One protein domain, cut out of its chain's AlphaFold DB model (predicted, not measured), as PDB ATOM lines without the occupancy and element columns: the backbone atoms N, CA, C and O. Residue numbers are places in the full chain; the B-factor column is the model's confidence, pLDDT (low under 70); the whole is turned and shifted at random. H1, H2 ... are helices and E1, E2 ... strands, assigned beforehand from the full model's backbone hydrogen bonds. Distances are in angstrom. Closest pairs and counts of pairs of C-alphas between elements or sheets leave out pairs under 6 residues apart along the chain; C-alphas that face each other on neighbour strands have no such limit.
ATOM      1  N   PHE A  13      -9.246  28.865 -51.275       78.56
ATOM      2  CA  PHE A  13      -8.093  28.724 -52.162       78.56
ATOM      3  C   PHE A  13      -6.946  27.941 -51.504       78.56
ATOM      4  O   PHE A  13      -6.192  27.268 -52.209       78.56
ATOM      5  N   LYS A  14      -6.811  27.989 -50.163       83.69
ATOM      6  CA  LYS A  14      -5.822  27.178 -49.440       83.69
ATOM      7  C   LYS A  14      -6.168  25.690 -49.574       83.69
ATOM      8  O   LYS A  14      -5.293  24.891 -49.890       83.69
ATOM      9  N   PHE A  15      -7.444  25.328 -49.431       85.12
ATOM     10  CA  PHE A  15      -7.912  23.954 -49.633       85.12
ATOM     11  C   PHE A  15      -7.771  23.507 -51.087       85.12
ATOM     12  O   PHE A  15      -7.178  22.467 -51.336       85.12
ATOM     13  N   GLU A  16      -8.268  24.286 -52.045       84.44
ATOM     14  CA  GLU A  16      -8.150  23.999 -53.482       84.44
ATOM     15  C   GLU A  16      -6.694  23.761 -53.899       84.44
ATOM     16  O   GLU A  16      -6.390  22.761 -54.551       84.44
ATOM     17  N   SER A  17      -5.776  24.617 -53.441       86.25
ATOM     18  CA  SER A  17      -4.342  24.486 -53.723       86.25
ATOM     19  C   SER A  17      -3.744  23.228 -53.094       86.25
ATOM     20  O   SER A  17      -3.044  22.481 -53.776       86.25
ATOM     21  N   SER A  18      -4.038  22.943 -51.820       87.38
ATOM     22  CA  SER A  18      -3.526  21.743 -51.143       87.38
ATOM     23  C   SER A  18      -4.139  20.445 -51.683       87.38
ATOM     24  O   SER A  18      -3.486  19.396 -51.708       87.38
ATOM     25  N   LEU A  19      -5.397  20.487 -52.125       88.06
ATOM     26  CA  LEU A  19      -6.111  19.335 -52.668       88.06
ATOM     27  C   LEU A  19      -5.817  19.118 -54.156       88.06
ATOM     28  O   LEU A  19      -5.856  17.968 -54.587       88.06
ATOM     29  N   GLY A  20      -5.423  20.157 -54.896       87.56
ATOM     30  CA  GLY A  20      -5.241  20.117 -56.350       87.56
ATOM     31  C   GLY A  20      -6.561  20.228 -57.120       87.56
ATOM     32  O   GLY A  20      -6.655  19.761 -58.250       87.56
ATOM     33  N   ILE A  21      -7.591  20.810 -56.505       85.19
ATOM     34  CA  ILE A  21      -8.934  20.961 -57.081       85.19
ATOM     35  C   ILE A  21      -9.087  22.412 -57.524       85.19
ATOM     36  O   ILE A  21      -8.719  23.316 -56.785       85.19
ATOM     37  N   ARG A  22      -9.597  22.646 -58.737       82.50
ATOM     38  CA  ARG A  22      -9.824  23.993 -59.275       82.50
ATOM     39  C   ARG A  22     -11.161  24.062 -59.999       82.50
ATOM     40  O   ARG A  22     -11.556  23.097 -60.651       82.50
ATOM     41  N   GLY A  23     -11.817  25.218 -59.924       80.12
ATOM     42  CA  GLY A  23     -12.973  25.546 -60.763       80.12
ATOM     43  C   GLY A  23     -14.282  24.857 -60.369       80.12
ATOM     44  O   GLY A  23     -15.206  24.823 -61.177       80.12
ATOM     45  N   ARG A  24     -14.374  24.303 -59.153       85.44
ATOM     46  CA  ARG A  24     -15.623  23.773 -58.590       85.44
ATOM     47  C   ARG A  24     -15.610  23.806 -57.066       85.44
ATOM     48  O   ARG A  24     -14.546  23.738 -56.458       85.44
ATOM     49  N   ASN A  25     -16.798  23.798 -56.468       83.88
ATOM     50  CA  ASN A  25     -16.953  23.645 -55.025       83.88
ATOM     51  C   ASN A  25     -16.349  22.319 -54.534       83.88
ATOM     52  O   ASN A  25     -16.365  21.290 -55.230       83.88
ATOM     53  N   LEU A  26     -15.828  22.352 -53.308       87.81
ATOM     54  CA  LEU A  26     -15.297  21.173 -52.634       87.81
ATOM     55  C   LEU A  26     -16.448  20.364 -52.045       87.81
ATOM     56  O   LEU A  26     -17.235  20.882 -51.258       87.81
ATOM     57  N   LYS A  27     -16.535  19.084 -52.399       90.50
ATOM     58  CA  LYS A  27     -17.521  18.156 -51.847       90.50
ATOM     59  C   LYS A  27     -17.020  17.678 -50.500       90.50
ATOM     60  O   LYS A  27     -16.003  16.982 -50.433       90.50
ATOM     61  N   VAL A  28     -17.720  18.033 -49.432       88.62
ATOM     62  CA  VAL A  28     -17.258  17.751 -48.071       88.62
ATOM     63  C   VAL A  28     -18.260  16.917 -47.297       88.62
ATOM     64  O   VAL A  28     -19.468  17.070 -47.451       88.62
ATOM     65  N   ALA A  29     -17.760  16.055 -46.424       87.62
ATOM     66  CA  ALA A  29     -18.573  15.334 -45.456       87.62
ATOM     67  C   ALA A  29     -18.093  15.663 -44.051       87.62
ATOM     68  O   ALA A  29     -16.893  15.787 -43.829       87.62
ATOM     69  N   PHE A  30     -19.012  15.756 -43.094       84.94
ATOM     70  CA  PHE A  30     -18.640  15.912 -41.690       84.94
ATOM     71  C   PHE A  30     -18.722  14.569 -40.970       84.94
ATOM     72  O   PHE A  30     -19.742  13.878 -41.052       84.94
ATOM     73  N   PHE A  31     -17.667  14.202 -40.247       83.94
ATOM     74  CA  PHE A  31     -17.618  12.962 -39.484       83.94
ATOM     75  C   PHE A  31     -17.719  13.221 -37.984       83.94
ATOM     76  O   PHE A  31     -16.949  14.000 -37.421       83.94
ATOM     77  N   ILE A  32     -18.650  12.525 -37.326       78.19
ATOM     78  CA  ILE A  32     -18.839  12.588 -35.876       78.19
ATOM     79  C   ILE A  32     -18.601  11.191 -35.271       78.19
ATOM     80  O   ILE A  32     -19.416  10.272 -35.456       78.19
ATOM     81  N   PRO A  33     -17.479  10.997 -34.551       71.31
ATOM     82  CA  PRO A  33     -17.180   9.762 -33.828       71.31
ATOM     83  C   PRO A  33     -18.229   9.401 -32.762       71.31
ATOM     84  O   PRO A  33     -18.880  10.270 -32.191       71.31
ATOM     85  N   ASN A  34     -18.344   8.106 -32.442       63.09
ATOM     86  CA  ASN A  34     -19.381   7.545 -31.552       63.09
ATOM     87  C   ASN A  34     -19.350   8.057 -30.095       63.09
ATOM     88  O   ASN A  34     -20.328   7.869 -29.383       63.09
ATOM     89  N   ASN A  35     -18.262   8.698 -29.653       56.94
ATOM     90  CA  ASN A  35     -18.023   9.051 -28.246       56.94
ATOM     91  C   ASN A  35     -18.074  10.560 -27.966       56.94
ATOM     92  O   ASN A  35     -17.424  11.055 -27.036       56.94
ATOM     93  N   PHE A  36     -18.818  11.301 -28.781       58.09
ATOM     94  CA  PHE A  36     -19.127  12.695 -28.505       58.09
ATOM     95  C   PHE A  36     -20.360  12.763 -27.617       58.09
ATOM     96  O   PHE A  36     -21.474  12.539 -28.073       58.09
ATOM     97  N   SER A  37     -20.153  13.089 -26.343       47.94
ATOM     98  CA  SER A  37     -21.218  13.286 -25.351       47.94
ATOM     99  C   SER A  37     -22.128  14.481 -25.659       47.94
ATOM    100  O   SER A  37     -23.197  14.589 -25.078       47.94
ATOM    101  N   ASN A  38     -21.725  15.348 -26.589       51.44
ATOM    102  CA  ASN A  38     -22.564  16.365 -27.210       51.44
ATOM    103  C   ASN A  38     -22.028  16.615 -28.623       51.44
ATOM    104  O   ASN A  38     -21.069  17.384 -28.789       51.44
ATOM    105  N   PRO A  39     -22.576  15.953 -29.657       54.34
ATOM    106  CA  PRO A  39     -22.364  16.418 -31.005       54.34
ATOM    107  C   PRO A  39     -23.148  17.723 -31.081       54.34
ATOM    108  O   PRO A  39     -24.363  17.731 -31.223       54.34
ATOM    109  N   ASP A  40     -22.473  18.847 -30.877       57.69
ATOM    110  CA  ASP A  40     -23.091  20.153 -31.060       57.69
ATOM    111  C   ASP A  40     -23.233  20.377 -32.576       57.69
ATOM    112  O   ASP A  40     -22.470  21.087 -33.234       57.69
ATOM    113  N   ILE A  41     -24.157  19.608 -33.161       57.75
ATOM    114  CA  ILE A  41     -24.474  19.570 -34.586       57.75
ATOM    115  C   ILE A  41     -24.917  20.966 -35.003       57.75
ATOM    116  O   ILE A  41     -24.573  21.395 -36.093       57.75
ATOM    117  N   HIS A  42     -25.573  21.723 -34.117       56.84
ATOM    118  CA  HIS A  42     -25.951  23.110 -34.365       56.84
ATOM    119  C   HIS A  42     -24.748  24.041 -34.540       56.84
ATOM    120  O   HIS A  42     -24.718  24.804 -35.508       56.84
ATOM    121  N   SER A  43     -23.735  23.974 -33.670       61.25
ATOM    122  CA  SER A  43     -22.525  24.789 -33.861       61.25
ATOM    123  C   SER A  43     -21.703  24.329 -35.067       61.25
ATOM    124  O   SER A  43     -21.156  25.157 -35.796       61.25
ATOM    125  N   THR A  44     -21.698  23.025 -35.343       63.66
ATOM    126  CA  THR A  44     -21.046  22.437 -36.520       63.66
ATOM    127  C   THR A  44     -21.726  22.862 -37.826       63.66
ATOM    128  O   THR A  44     -21.054  23.313 -38.750       63.66
ATOM    129  N   ASP A  45     -23.055  22.789 -37.895       61.03
ATOM    130  CA  ASP A  45     -23.857  23.219 -39.042       61.03
ATOM    131  C   ASP A  45     -23.713  24.731 -39.257       61.03
ATOM    132  O   ASP A  45     -23.573  25.184 -40.387       61.03
ATOM    133  N   MET A  46     -23.621  25.533 -38.190       62.94
ATOM    134  CA  MET A  46     -23.299  26.962 -38.298       62.94
ATOM    135  C   MET A  46     -21.915  27.223 -38.909       62.94
ATOM    136  O   MET A  46     -21.772  28.131 -39.728       62.94
ATOM    137  N   VAL A  47     -20.893  26.463 -38.507       64.44
ATOM    138  CA  VAL A  47     -19.536  26.563 -39.066       64.44
ATOM    139  C   VAL A  47     -19.532  26.159 -40.543       64.44
ATOM    140  O   VAL A  47     -18.956  26.868 -41.364       64.44
ATOM    141  N   LEU A  48     -20.238  25.086 -40.902       64.25
ATOM    142  CA  LEU A  48     -20.346  24.606 -42.283       64.25
ATOM    143  C   LEU A  48     -21.180  25.542 -43.168       64.25
ATOM    144  O   LEU A  48     -20.778  25.834 -44.287       64.25
ATOM    145  N   ARG A  49     -22.281  26.115 -42.666       61.53
ATOM    146  CA  ARG A  49     -23.061  27.148 -43.381       61.53
ATOM    147  C   ARG A  49     -22.249  28.411 -43.661       61.53
ATOM    148  O   ARG A  49     -22.529  29.121 -44.626       61.53
ATOM    149  N   ARG A  50     -21.249  28.718 -42.827       62.38
ATOM    150  CA  ARG A  50     -20.291  29.804 -43.092       62.38
ATOM    151  C   ARG A  50     -19.298  29.434 -44.197       62.38
ATOM    152  O   ARG A  50     -18.802  30.328 -44.878       62.38
ATOM    153  N   MET A  51     -19.060  28.146 -44.431       67.81
ATOM    154  CA  MET A  51     -18.258  27.629 -45.540       67.81
ATOM    155  C   MET A  51     -19.102  27.553 -46.826       67.81
ATOM    156  O   MET A  51     -19.348  26.477 -47.358       67.81
ATOM    157  N   LYS A  52     -19.525  28.711 -47.362       63.44
ATOM    158  CA  LYS A  52     -20.371  28.853 -48.578       63.44
ATOM    159  C   LYS A  52     -19.831  28.198 -49.862       63.44
ATOM    160  O   LYS A  52     -20.487  28.233 -50.894       63.44
ATOM    161  N   PHE A  53     -18.629  27.650 -49.807       69.00
ATOM    162  CA  PHE A  53     -17.883  27.120 -50.942       69.00
ATOM    163  C   PHE A  53     -17.734  25.594 -50.882       69.00
ATOM    164  O   PHE A  53     -17.038  24.991 -51.703       69.00
ATOM    165  N   PHE A  54     -18.346  24.977 -49.871       80.75
ATOM    166  CA  PHE A  54     -18.387  23.540 -49.693       80.75
ATOM    167  C   PHE A  54     -19.766  23.006 -50.076       80.75
ATOM    168  O   PHE A  54     -20.785  23.439 -49.540       80.75
ATOM    169  N   ASP A  55     -19.778  22.006 -50.949       82.19
ATOM    170  CA  ASP A  55     -20.955  21.192 -51.212       82.19
ATOM    171  C   ASP A  55     -21.008  20.106 -50.132       82.19
ATOM    172  O   ASP A  55     -20.322  19.082 -50.213       82.19
ATOM    173  N   LEU A  56     -21.783  20.346 -49.072       80.00
ATOM    174  CA  LEU A  56     -21.940  19.385 -47.983       80.00
ATOM    175  C   LEU A  56     -22.722  18.157 -48.468       80.00
ATOM    176  O   LEU A  56     -23.928  18.223 -48.697       80.00
ATOM    177  N   VAL A  57     -22.043  17.015 -48.585       80.69
ATOM    178  CA  VAL A  57     -22.642  15.760 -49.074       80.69
ATOM    179  C   VAL A  57     -23.257  14.906 -47.965       80.69
ATOM    180  O   VAL A  57     -23.951  13.929 -48.248       80.69
ATOM    181  N   GLY A  58     -23.027  15.262 -46.699       75.06
ATOM    182  CA  GLY A  58     -23.741  14.679 -45.567       75.06
ATOM    183  C   GLY A  58     -23.005  14.738 -44.231       75.06
ATOM    184  O   GLY A  58     -21.800  14.993 -44.155       75.06
ATOM    185  N   PHE A  59     -23.765  14.439 -43.177       72.94
ATOM    186  CA  PHE A  59     -23.268  14.206 -41.826       72.94
ATOM    187  C   PHE A  59     -23.211  12.705 -41.544       72.94
ATOM    188  O   PHE A  59     -24.180  11.977 -41.765       72.94
ATOM    189  N   PHE A  60     -22.081  12.243 -41.022       76.00
ATOM    190  CA  PHE A  60     -21.879  10.857 -40.619       76.00
ATOM    191  C   PHE A  60     -21.843  10.789 -39.094       76.00
ATOM    192  O   PHE A  60     -20.779  10.792 -38.477       76.00
ATOM    193  N   THR A  61     -23.034  10.767 -38.490       69.56
ATOM    194  CA  THR A  61     -23.244  10.766 -37.032       69.56
ATOM    195  C   THR A  61     -23.558   9.367 -36.503       69.56
ATOM    196  O   THR A  61     -23.657   8.413 -37.278       69.56
ATOM    197  N   SER A  62     -23.594   9.212 -35.179       61.28
ATOM    198  CA  SER A  62     -23.921   7.961 -34.479       61.28
ATOM    199  C   SER A  62     -25.389   7.876 -34.041       61.28
ATOM    200  O   SER A  62     -25.754   6.947 -33.320       61.28
ATOM    201  N   GLU A  63     -26.231   8.836 -34.435       53.62
ATOM    202  CA  GLU A  63     -27.634   8.878 -34.018       53.62
ATOM    203  C   GLU A  63     -28.445   7.718 -34.616       53.62
ATOM    204  O   GLU A  63     -28.180   7.246 -35.728       53.62
ATOM    205  N   LYS A  64     -29.446   7.245 -33.855       40.72
ATOM    206  CA  LYS A  64     -30.337   6.141 -34.243       40.72
ATOM    207  C   LYS A  64     -30.939   6.413 -35.629       40.72
ATOM    208  O   LYS A  64     -31.719   7.339 -35.794       40.72
ATOM    209  N   GLY A  65     -30.570   5.587 -36.608       49.38
ATOM    210  CA  GLY A  65     -30.957   5.733 -38.020       49.38
ATOM    211  C   GLY A  65     -29.755   5.803 -38.967       49.38
ATOM    212  O   GLY A  65     -29.855   5.386 -40.120       49.38
ATOM    213  N   PHE A  66     -28.589   6.217 -38.465       51.44
ATOM    214  CA  PHE A  66     -27.319   6.148 -39.182       51.44
ATOM    215  C   PHE A  66     -26.560   4.876 -38.767       51.44
ATOM    216  O   PHE A  66     -26.438   4.538 -37.594       51.44
ATOM    217  N   GLN A  67     -26.145   4.095 -39.766       51.84
ATOM    218  CA  GLN A  67     -25.694   2.702 -39.651       51.84
ATOM    219  C   GLN A  67     -24.525   2.486 -38.654       51.84
ATOM    220  O   GLN A  67     -23.752   3.400 -38.370       51.84
ATOM    221  N   ARG A  68     -24.361   1.238 -38.172       59.81
ATOM    222  CA  ARG A  68     -23.236   0.759 -37.329       59.81
ATOM    223  C   ARG A  68     -21.884   1.318 -37.817       59.81
ATOM    224  O   ARG A  68     -21.679   1.440 -39.019       59.81
ATOM    225  N   GLY A  69     -20.947   1.619 -36.909       58.66
ATOM    226  CA  GLY A  69     -19.683   2.332 -37.203       58.66
ATOM    227  C   GLY A  69     -18.937   1.902 -38.481       58.66
ATOM    228  O   GLY A  69     -18.518   2.760 -39.254       58.66
ATOM    229  N   SER A  70     -18.863   0.597 -38.762       64.44
ATOM    230  CA  SER A  70     -18.244   0.037 -39.976       64.44
ATOM    231  C   SER A  70     -18.937   0.442 -41.284       64.44
ATOM    232  O   SER A  70     -18.275   0.701 -42.287       64.44
ATOM    233  N   HIS A  71     -20.264   0.550 -41.286       74.06
ATOM    234  CA  HIS A  71     -21.032   0.971 -42.456       74.06
ATOM    235  C   HIS A  71     -20.808   2.445 -42.806       74.06
ATOM    236  O   HIS A  71     -20.803   2.794 -43.985       74.06
ATOM    237  N   ARG A  72     -20.603   3.310 -41.801       79.06
ATOM    238  CA  ARG A  72     -20.368   4.745 -42.025       79.06
ATOM    239  C   ARG A  72     -19.066   4.968 -42.780       79.06
ATOM    240  O   ARG A  72     -19.075   5.666 -43.788       79.06
ATOM    241  N   ILE A  73     -17.990   4.312 -42.351       81.06
ATOM    242  CA  ILE A  73     -16.698   4.390 -43.040       81.06
ATOM    243  C   ILE A  73     -16.786   3.826 -44.444       81.06
ATOM    244  O   ILE A  73     -16.395   4.507 -45.385       81.06
ATOM    245  N   ARG A  74     -17.381   2.639 -44.609       82.50
ATOM    246  CA  ARG A  74     -17.555   2.048 -45.938       82.50
ATOM    247  C   ARG A  74     -18.289   2.995 -46.887       82.50
ATOM    248  O   ARG A  74     -17.845   3.196 -48.008       82.50
ATOM    249  N   LYS A  75     -19.356   3.650 -46.419       85.69
ATOM    250  CA  LYS A  75     -20.097   4.639 -47.214       85.69
ATOM    251  C   LYS A  75     -19.248   5.864 -47.571       85.69
ATOM    252  O   LYS A  75     -19.353   6.355 -48.690       85.69
ATOM    253  N   ILE A  76     -18.424   6.365 -46.650       88.62
ATOM    254  CA  ILE A  76     -17.533   7.512 -46.895       88.62
ATOM    255  C   ILE A  76     -16.461   7.153 -47.926       88.62
ATOM    256  O   ILE A  76     -16.257   7.900 -48.880       88.62
ATOM    257  N   VAL A  77     -15.830   5.990 -47.771       88.06
ATOM    258  CA  VAL A  77     -14.835   5.466 -48.714       88.06
ATOM    259  C   VAL A  77     -15.462   5.248 -50.090       88.06
ATOM    260  O   VAL A  77     -14.904   5.681 -51.093       88.06
ATOM    261  N   ASP A  78     -16.668   4.679 -50.155       89.06
ATOM    262  CA  ASP A  78     -17.401   4.511 -51.411       89.06
ATOM    263  C   ASP A  78     -17.711   5.856 -52.090       89.06
ATOM    264  O   ASP A  78     -17.657   5.952 -53.317       89.06
ATOM    265  N   LEU A  79     -18.054   6.901 -51.328       90.88
ATOM    266  CA  LEU A  79     -18.273   8.244 -51.877       90.88
ATOM    267  C   LEU A  79     -16.977   8.848 -52.418       90.88
ATOM    268  O   LEU A  79     -16.996   9.424 -53.508       90.88
ATOM    269  N   TYR A  80     -15.872   8.695 -51.690       91.88
ATOM    270  CA  TYR A  80     -14.556   9.165 -52.117       91.88
ATOM    271  C   TYR A  80     -14.103   8.477 -53.406       91.88
ATOM    272  O   TYR A  80     -13.833   9.146 -54.400       91.88
ATOM    273  N   ASN A  81     -14.164   7.145 -53.447       90.12
ATOM    274  CA  ASN A  81     -13.780   6.352 -54.618       90.12
ATOM    275  C   ASN A  81     -14.645   6.653 -55.856       90.12
ATOM    276  O   ASN A  81     -14.198   6.476 -56.985       90.12
ATOM    277  N   LYS A  82     -15.882   7.134 -55.666       93.00
ATOM    278  CA  LYS A  82     -16.787   7.566 -56.747       93.00
ATOM    279  C   LYS A  82     -16.623   9.043 -57.137       93.00
ATOM    280  O   LYS A  82     -17.439   9.547 -57.907       93.00
ATOM    281  N   GLY A  83     -15.651   9.770 -56.575       89.62
ATOM    282  CA  GLY A  83     -15.456  11.208 -56.821       89.62
ATOM    283  C   GLY A  83     -16.606  12.089 -56.307       89.62
ATOM    284  O   GLY A  83     -16.834  13.205 -56.792       89.62
ATOM    285  N   LYS A  84     -17.388  11.573 -55.351       91.56
ATOM    286  CA  LYS A  84     -18.509  12.271 -54.701       91.56
ATOM    287  C   LYS A  84     -18.111  12.912 -53.371       91.56
ATOM    288  O   LYS A  84     -18.948  13.555 -52.753       91.56
ATOM    289  N   LEU A  85     -16.862  12.752 -52.952       92.25
ATOM    290  CA  LEU A  85     -16.285  13.358 -51.761       92.25
ATOM    291  C   LEU A  85     -14.848  13.771 -52.081       92.25
ATOM    292  O   LEU A  85     -14.123  12.987 -52.684       92.25
ATOM    293  N   ASP A  86     -14.452  14.965 -51.656       92.12
ATOM    294  CA  ASP A  86     -13.087  15.484 -51.804       92.12
ATOM    295  C   ASP A  86     -12.367  15.608 -50.461       92.12
ATOM    296  O   ASP A  86     -11.148  15.466 -50.387       92.12
ATOM    297  N   LEU A  87     -13.127  15.910 -49.405       91.81
ATOM    298  CA  LEU A  87     -12.595  16.254 -48.095       91.81
ATOM    299  C   LEU A  87     -13.513  15.741 -46.986       91.81
ATOM    300  O   LEU A  87     -14.716  16.008 -46.978       91.81
ATOM    301  N   LEU A  88     -12.935  15.057 -46.006       91.94
ATOM    302  CA  LEU A  88     -13.620  14.712 -44.770       91.94
ATOM    303  C   LEU A  88     -13.299  15.754 -43.698       91.94
ATOM    304  O   LEU A  88     -12.148  16.138 -43.514       91.94
ATOM    305  N   ILE A  89     -14.309  16.225 -42.983       89.19
ATOM    306  CA  ILE A  89     -14.167  17.246 -41.950       89.19
ATOM    307  C   ILE A  89     -14.344  16.599 -40.580       89.19
ATOM    308  O   ILE A  89     -15.336  15.917 -40.316       89.19
ATOM    309  N   PHE A  90     -13.380  16.865 -39.708       87.50
ATOM    310  CA  PHE A  90     -13.392  16.553 -38.289       87.50
ATOM    311  C   PHE A  90     -13.421  17.836 -37.474       87.50
ATOM    312  O   PHE A  90     -12.858  18.862 -37.859       87.50
ATOM    313  N   LYS A  91     -14.026  17.768 -36.287       82.94
ATOM    314  CA  LYS A  91     -14.019  18.899 -35.358       82.94
ATOM    315  C   LYS A  91     -12.596  19.266 -34.929       82.94
ATOM    316  O   LYS A  91     -12.264  20.447 -34.935       82.94
ATOM    317  N   SER A  92     -11.766  18.287 -34.575       86.56
ATOM    318  CA  SER A  92     -10.375  18.503 -34.172       86.56
ATOM    319  C   SER A  92      -9.494  17.280 -34.432       86.56
ATOM    320  O   SER A  92      -9.991  16.175 -34.661       86.56
ATOM    321  N   LYS A  93      -8.179  17.468 -34.341       89.81
ATOM    322  CA  LYS A  93      -7.172  16.415 -34.449       89.81
ATOM    323  C   LYS A  93      -7.289  15.406 -33.321       89.81
ATOM    324  O   LYS A  93      -7.229  14.211 -33.583       89.81
ATOM    325  N   SER A  94      -7.536  15.863 -32.093       88.56
ATOM    326  CA  SER A  94      -7.737  14.957 -30.959       88.56
ATOM    327  C   SER A  94      -8.955  14.056 -31.156       88.56
ATOM    328  O   SER A  94      -8.956  12.911 -30.715       88.56
ATOM    329  N   ASP A  95      -9.986  14.550 -31.842       85.31
ATOM    330  CA  ASP A  95     -11.175  13.758 -32.154       85.31
ATOM    331  C   ASP A  95     -10.903  12.698 -33.224       85.31
ATOM    332  O   ASP A  95     -11.393  11.572 -33.113       85.31
ATOM    333  N   LEU A  96     -10.105  13.047 -34.238       88.75
ATOM    334  CA  LEU A  96      -9.617  12.097 -35.234       88.75
ATOM    335  C   LEU A  96      -8.738  11.024 -34.584       88.75
ATOM    336  O   LEU A  96      -8.969   9.843 -34.803       88.75
ATOM    337  N   ASP A  97      -7.795  11.416 -33.730       90.12
ATOM    338  CA  ASP A  97      -6.902  10.479 -33.040       90.12
ATOM    339  C   ASP A  97      -7.670   9.549 -32.114       90.12
ATOM    340  O   ASP A  97      -7.444   8.343 -32.102       90.12
ATOM    341  N   ARG A  98      -8.641  10.085 -31.370       86.88
ATOM    342  CA  ARG A  98      -9.521   9.262 -30.546       86.88
ATOM    343  C   ARG A  98     -10.295   8.262 -31.395       86.88
ATOM    344  O   ARG A  98     -10.442   7.123 -30.970       86.88
ATOM    345  N   TYR A  99     -10.786   8.670 -32.564       86.31
ATOM    346  CA  TYR A  99     -11.438   7.751 -33.488       86.31
ATOM    347  C   TYR A  99     -10.473   6.652 -33.955       86.31
ATOM    348  O   TYR A  99     -10.770   5.480 -33.734       86.31
ATOM    349  N   GLU A 100      -9.312   7.017 -34.506       87.88
ATOM    350  CA  GLU A 100      -8.287   6.083 -34.998       87.88
ATOM    351  C   GLU A 100      -7.798   5.117 -33.907       87.88
ATOM    352  O   GLU A 100      -7.571   3.948 -34.181       87.88
ATOM    353  N   ASN A 101      -7.724   5.552 -32.647       87.06
ATOM    354  CA  ASN A 101      -7.331   4.699 -31.519       87.06
ATOM    355  C   ASN A 101      -8.438   3.740 -31.046       87.06
ATOM    356  O   ASN A 101      -8.175   2.846 -30.246       87.06
ATOM    357  N   THR A 102      -9.684   3.940 -31.484       82.44
ATOM    358  CA  THR A 102     -10.839   3.113 -31.079       82.44
ATOM    359  C   THR A 102     -11.281   2.118 -32.145       82.44
ATOM    360  O   THR A 102     -12.200   1.336 -31.894       82.44
ATOM    361  N   ILE A 103     -10.672   2.143 -33.334       83.56
ATOM    362  CA  ILE A 103     -11.006   1.188 -34.389       83.56
ATOM    363  C   ILE A 103     -10.396  -0.185 -34.084       83.56
ATOM    364  O   ILE A 103      -9.266  -0.317 -33.631       83.56
ATOM    365  N   ASP A 104     -11.168  -1.218 -34.383       81.50
ATOM    366  CA  ASP A 104     -10.849  -2.640 -34.234       81.50
ATOM    367  C   ASP A 104     -10.224  -3.253 -35.502       81.50
ATOM    368  O   ASP A 104      -9.793  -4.401 -35.489       81.50
ATOM    369  N   SER A 105     -10.194  -2.513 -36.617       83.06
ATOM    370  CA  SER A 105      -9.611  -2.958 -37.887       83.06
ATOM    371  C   SER A 105      -9.062  -1.786 -38.695       83.06
ATOM    372  O   SER A 105      -9.673  -0.716 -38.755       83.06
ATOM    373  N   ILE A 106      -7.941  -2.022 -39.382       82.19
ATOM    374  CA  ILE A 106      -7.275  -1.045 -40.252       82.19
ATOM    375  C   ILE A 106      -8.157  -0.584 -41.417       82.19
ATOM    376  O   ILE A 106      -8.047   0.558 -41.852       82.19
ATOM    377  N   GLU A 107      -9.090  -1.422 -41.875       81.06
ATOM    378  CA  GLU A 107     -10.052  -1.078 -42.934       81.06
ATOM    379  C   GLU A 107     -11.002   0.057 -42.523       81.06
ATOM    380  O   GLU A 107     -11.628   0.697 -43.366       81.06
ATOM    381  N   LYS A 108     -11.123   0.313 -41.215       82.38
ATOM    382  CA  LYS A 108     -11.948   1.392 -40.662       82.38
ATOM    383  C   LYS A 108     -11.155   2.683 -40.430       82.38
ATOM    384  O   LYS A 108     -11.750   3.672 -39.994       82.38
ATOM    385  N   SER A 109      -9.848   2.683 -40.703       88.00
ATOM    386  CA  SER A 109      -8.987   3.854 -40.540       88.00
ATOM    387  C   SER A 109      -9.251   4.872 -41.644       88.00
ATOM    388  O   SER A 109      -9.192   4.570 -42.837       88.00
ATOM    389  N   ILE A 110      -9.512   6.109 -41.239       89.19
ATOM    390  CA  ILE A 110      -9.714   7.234 -42.151       89.19
ATOM    391  C   ILE A 110      -8.365   7.671 -42.704       89.19
ATOM    392  O   ILE A 110      -8.236   7.886 -43.907       89.19
ATOM    393  N   LEU A 111      -7.334   7.714 -41.865       90.00
ATOM    394  CA  LEU A 111      -5.986   8.052 -42.311       90.00
ATOM    395  C   LEU A 111      -5.460   7.063 -43.361       90.00
ATOM    396  O   LEU A 111      -4.851   7.482 -44.345       90.00
ATOM    397  N   LYS A 112      -5.731   5.759 -43.202       89.06
ATOM    398  CA  LYS A 112      -5.340   4.741 -44.194       89.06
ATOM    399  C   LYS A 112      -6.216   4.739 -45.444       89.06
ATOM    400  O   LYS A 112      -5.739   4.307 -46.487       89.06
ATOM    401  N   SER A 113      -7.445   5.255 -45.372       88.44
ATOM    402  CA  SER A 113      -8.329   5.366 -46.541       88.44
ATOM    403  C   SER A 113      -7.822   6.346 -47.610       88.44
ATOM    404  O   SER A 113      -8.329   6.352 -48.729       88.44
ATOM    405  N   GLY A 114      -6.833   7.185 -47.277       90.00
ATOM    406  CA  GLY A 114      -6.264   8.178 -48.190       90.00
ATOM    407  C   GLY A 114      -7.155   9.403 -48.411       90.00
ATOM    408  O   GLY A 114      -6.787  10.287 -49.183       90.00
ATOM    409  N   ILE A 115      -8.300   9.480 -47.728       93.44
ATOM    410  CA  ILE A 115      -9.218  10.613 -47.817       93.44
ATOM    411  C   ILE A 115      -8.575  11.831 -47.141       93.44
ATOM    412  O   ILE A 115      -8.246  11.767 -45.949       93.44
ATOM    413  N   PRO A 116      -8.415  12.962 -47.852       95.06
ATOM    414  CA  PRO A 116      -7.962  14.197 -47.233       95.06
ATOM    415  C   PRO A 116      -8.882  14.580 -46.071       95.06
ATOM    416  O   PRO A 116     -10.106  14.578 -46.213       95.06
ATOM    417  N   THR A 117      -8.299  14.900 -44.919       94.44
ATOM    418  CA  THR A 117      -9.051  15.145 -43.683       94.44
ATOM    419  C   THR A 117      -8.708  16.506 -43.093       94.44
ATOM    420  O   THR A 117      -7.556  16.764 -42.762       94.44
ATOM    421  N   TYR A 118      -9.698  17.382 -42.935       91.94
ATOM    422  CA  TYR A 118      -9.536  18.703 -42.330       91.94
ATOM    423  C   TYR A 118     -10.044  18.718 -40.887       91.94
ATOM    424  O   TYR A 118     -11.196  18.381 -40.626       91.94
ATOM    425  N   CYS A 119      -9.191  19.142 -39.954       89.75
ATOM    426  CA  CYS A 119      -9.537  19.334 -38.549       89.75
ATOM    427  C   CYS A 119      -9.798  20.821 -38.291       89.75
ATOM    428  O   CYS A 119      -8.869  21.629 -38.261       89.75
ATOM    429  N   VAL A 120     -11.071  21.174 -38.105       85.06
ATOM    430  CA  VAL A 120     -11.538  22.567 -38.059       85.06
ATOM    431  C   VAL A 120     -10.889  23.361 -36.927       85.06
ATOM    432  O   VAL A 120     -10.353  24.441 -37.160       85.06
ATOM    433  N   LYS A 121     -10.924  22.835 -35.696       84.25
ATOM    434  CA  LYS A 121     -10.421  23.526 -34.498       84.25
ATOM    435  C   LYS A 121      -8.928  23.839 -34.593       84.25
ATOM    436  O   LYS A 121      -8.500  24.882 -34.114       84.25
ATOM    437  N   ASP A 122      -8.168  22.942 -35.205       87.88
ATOM    438  CA  ASP A 122      -6.709  23.024 -35.281       87.88
ATOM    439  C   ASP A 122      -6.229  23.702 -36.570       87.88
ATOM    440  O   ASP A 122      -5.042  23.959 -36.722       87.88
ATOM    441  N   CYS A 123      -7.139  23.995 -37.507       88.00
ATOM    442  CA  CYS A 123      -6.814  24.544 -38.823       88.00
ATOM    443  C   CYS A 123      -5.769  23.716 -39.592       88.00
ATOM    444  O   CYS A 123      -4.957  24.278 -40.324       88.00
ATOM    445  N   ILE A 124      -5.805  22.385 -39.468       92.06
ATOM    446  CA  ILE A 124      -4.873  21.489 -40.168       92.06
ATOM    447  C   ILE A 124      -5.587  20.599 -41.181       92.06
ATOM    448  O   ILE A 124      -6.662  20.060 -40.914       92.06
ATOM    449  N   LEU A 125      -4.954  20.408 -42.332       93.25
ATOM    450  CA  LEU A 125      -5.330  19.437 -43.350       93.25
ATOM    451  C   LEU A 125      -4.340  18.276 -43.330       93.25
ATOM    452  O   LEU A 125      -3.135  18.479 -43.407       93.25
ATOM    453  N   ILE A 126      -4.853  17.054 -43.273       94.69
ATOM    454  CA  ILE A 126      -4.067  15.830 -43.360       94.69
ATOM    455  C   ILE A 126      -4.304  15.218 -44.733       94.69
ATOM    456  O   ILE A 126      -5.438  14.894 -45.084       94.69
ATOM    457  N   LYS A 127      -3.239  15.060 -45.514       92.88
ATOM    458  CA  LYS A 127      -3.294  14.478 -46.859       92.88
ATOM    459  C   LYS A 127      -2.062  13.616 -47.083       92.88
ATOM    460  O   LYS A 127      -0.944  14.085 -46.895       92.88
ATOM    461  N   ASN A 128      -2.264  12.367 -47.503       88.12
ATOM    462  CA  ASN A 128      -1.183  11.408 -47.764       88.12
ATOM    463  C   ASN A 128      -0.201  11.265 -46.581       88.12
ATOM    464  O   ASN A 128       1.006  11.198 -46.776       88.12
ATOM    465  N   GLY A 129      -0.715  11.290 -45.347       85.31
ATOM    466  CA  GLY A 129       0.094  11.242 -44.121       85.31
ATOM    467  C   GLY A 129       0.765  12.561 -43.721       85.31
ATOM    468  O   GLY A 129       1.256  12.665 -42.601       85.31
ATOM    469  N   ASN A 130       0.737  13.589 -44.573       91.12
ATOM    470  CA  ASN A 130       1.319  14.896 -44.276       91.12
ATOM    471  C   ASN A 130       0.311  15.804 -43.575       91.12
ATOM    472  O   ASN A 130      -0.842  15.897 -44.000       91.12
ATOM    473  N   ILE A 131       0.769  16.508 -42.538       93.69
ATOM    474  CA  ILE A 131       0.009  17.557 -41.852       93.69
ATOM    475  C   ILE A 131       0.364  18.904 -42.489       93.69
ATOM    476  O   ILE A 131       1.524  19.304 -42.510       93.69
ATOM    477  N   ILE A 132      -0.644  19.604 -42.998       93.19
ATOM    478  CA  ILE A 132      -0.542  20.908 -43.652       93.19
ATOM    479  C   ILE A 132      -1.284  21.920 -42.780       93.19
ATOM    480  O   ILE A 132      -2.495  21.798 -42.587       93.19
ATOM    481  N   SER A 133      -0.577  22.924 -42.260       90.38
ATOM    482  CA  SER A 133      -1.226  24.028 -41.549       90.38
ATOM    483  C   SER A 133      -1.924  24.966 -42.534       90.38
ATOM    484  O   SER A 133      -1.344  25.355 -43.546       90.38
ATOM    485  N   LEU A 134      -3.170  25.329 -42.230       85.00
ATOM    486  CA  LEU A 134      -3.990  26.246 -43.021       85.00
ATOM    487  C   LEU A 134      -4.311  27.553 -42.281       85.00
ATOM    488  O   LEU A 134      -5.017  28.393 -42.849       85.00
TER     489      LEU A 134
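AT A GLANCE: This is residues 13 to 134 of the 135 residues of an uncharacterized protein of Lachnospiraceae bacterium (UniProt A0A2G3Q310). One strongly twisted sheet of six strands runs through the domain, with H2 over one face and H3 over the opposite face at its E2 and E1 end, H4 over E3, and H1 near E5. Residues 101 to 116 form a long stretch with no named element. The 122 printed residues hold four named helices and six named strands, in the order H1 E1 H2 E2 H3 E3 H4 E4 E5 E6; the class is mixed, helices and strands. The mixed sheet has the order E2, E1, E3, E4, E5, E6, parallel from E2 to E4 and antiparallel from E4 to E6. The whole is compact, with a radius of gyration of the C-alphas of 13.5 A and spans of 36 by 30 by 26 A.

IN THESE COORDINATES: The sheet's strands are E2, residues 54 to 60, 16.0 A long; E1, residues 26 to 31, 15.7 A; E3, residues 87 to 90; E4, residues 117 to 119; E5, residues 124 to 127; and E6, residues 130 to 133, ending at C-alpha 133 (-1.226, 24.028, -41.549). The longest helix is H3, residues 69 to 81, 18.8 A. H2 is residues 41 to 50, 13.9 A; H4 is residues 93 to 100, 10.4 A; H1 is residues 13 to 19, beginning at C-alpha 13 (-8.093, 28.724, -52.162).

HOW THE PARTS SIT: From edge to edge of the sheet the strands' lines turn by 121 degrees. E2 and E1 are parallel at 22 degrees, with N 55 and O 26 at 2.8 A. E1 and E3 are parallel at 32 degrees, with N 89 and O 29 at 2.8 A. E3 and E4 are parallel at 33 degrees, with N 118 and O 88 at 2.8 A. E4, E5 and E6 form a meander, each strand the antiparallel neighbour of the one before; its hairpins have N 126 and O 117 at 2.8 A, and N 132 and O 125 at 2.8 A. E1, H2, E2 and E3, H4, E4 are strand-helix-strand units, two parallel neighbours with a helix between; E2, H3, E3 is a split one, with E1 between its strands. The three crossovers are right-handed. H2 is over E2 and E1, along the strands, at a height over the sheet of 10.3 A; the closest C-alphas of H2 and E2 are those of Leu 48 and Phe 54, 7.7 A apart. H3, on the opposite face, is over E1 and only just over E2, with 3 of its 13 C-alphas falling on E2, at a height of 10.2 A. H4 is over E3, slantwise to the strands, at 50 degrees to E3 on the local plane. H1 is on the sheet, and its closest C-alpha pair with E1 is that of Glu 16 and Leu 26, 7.7 A. In H1, H2 and H4 every O i to N i+4 pair is within hydrogen-bond range; in H3, 8 of 9 are.

THE WHOLE: The two C-alphas farthest apart are those of Gly 23 and Asp 104, 38.8 A. The printed part has no cut, and the link from H4 to E4, 16 residues, is long. Mean pLDDT of the printed part is 79.7; residues 34 to 53 and 61 to 70 are under 70.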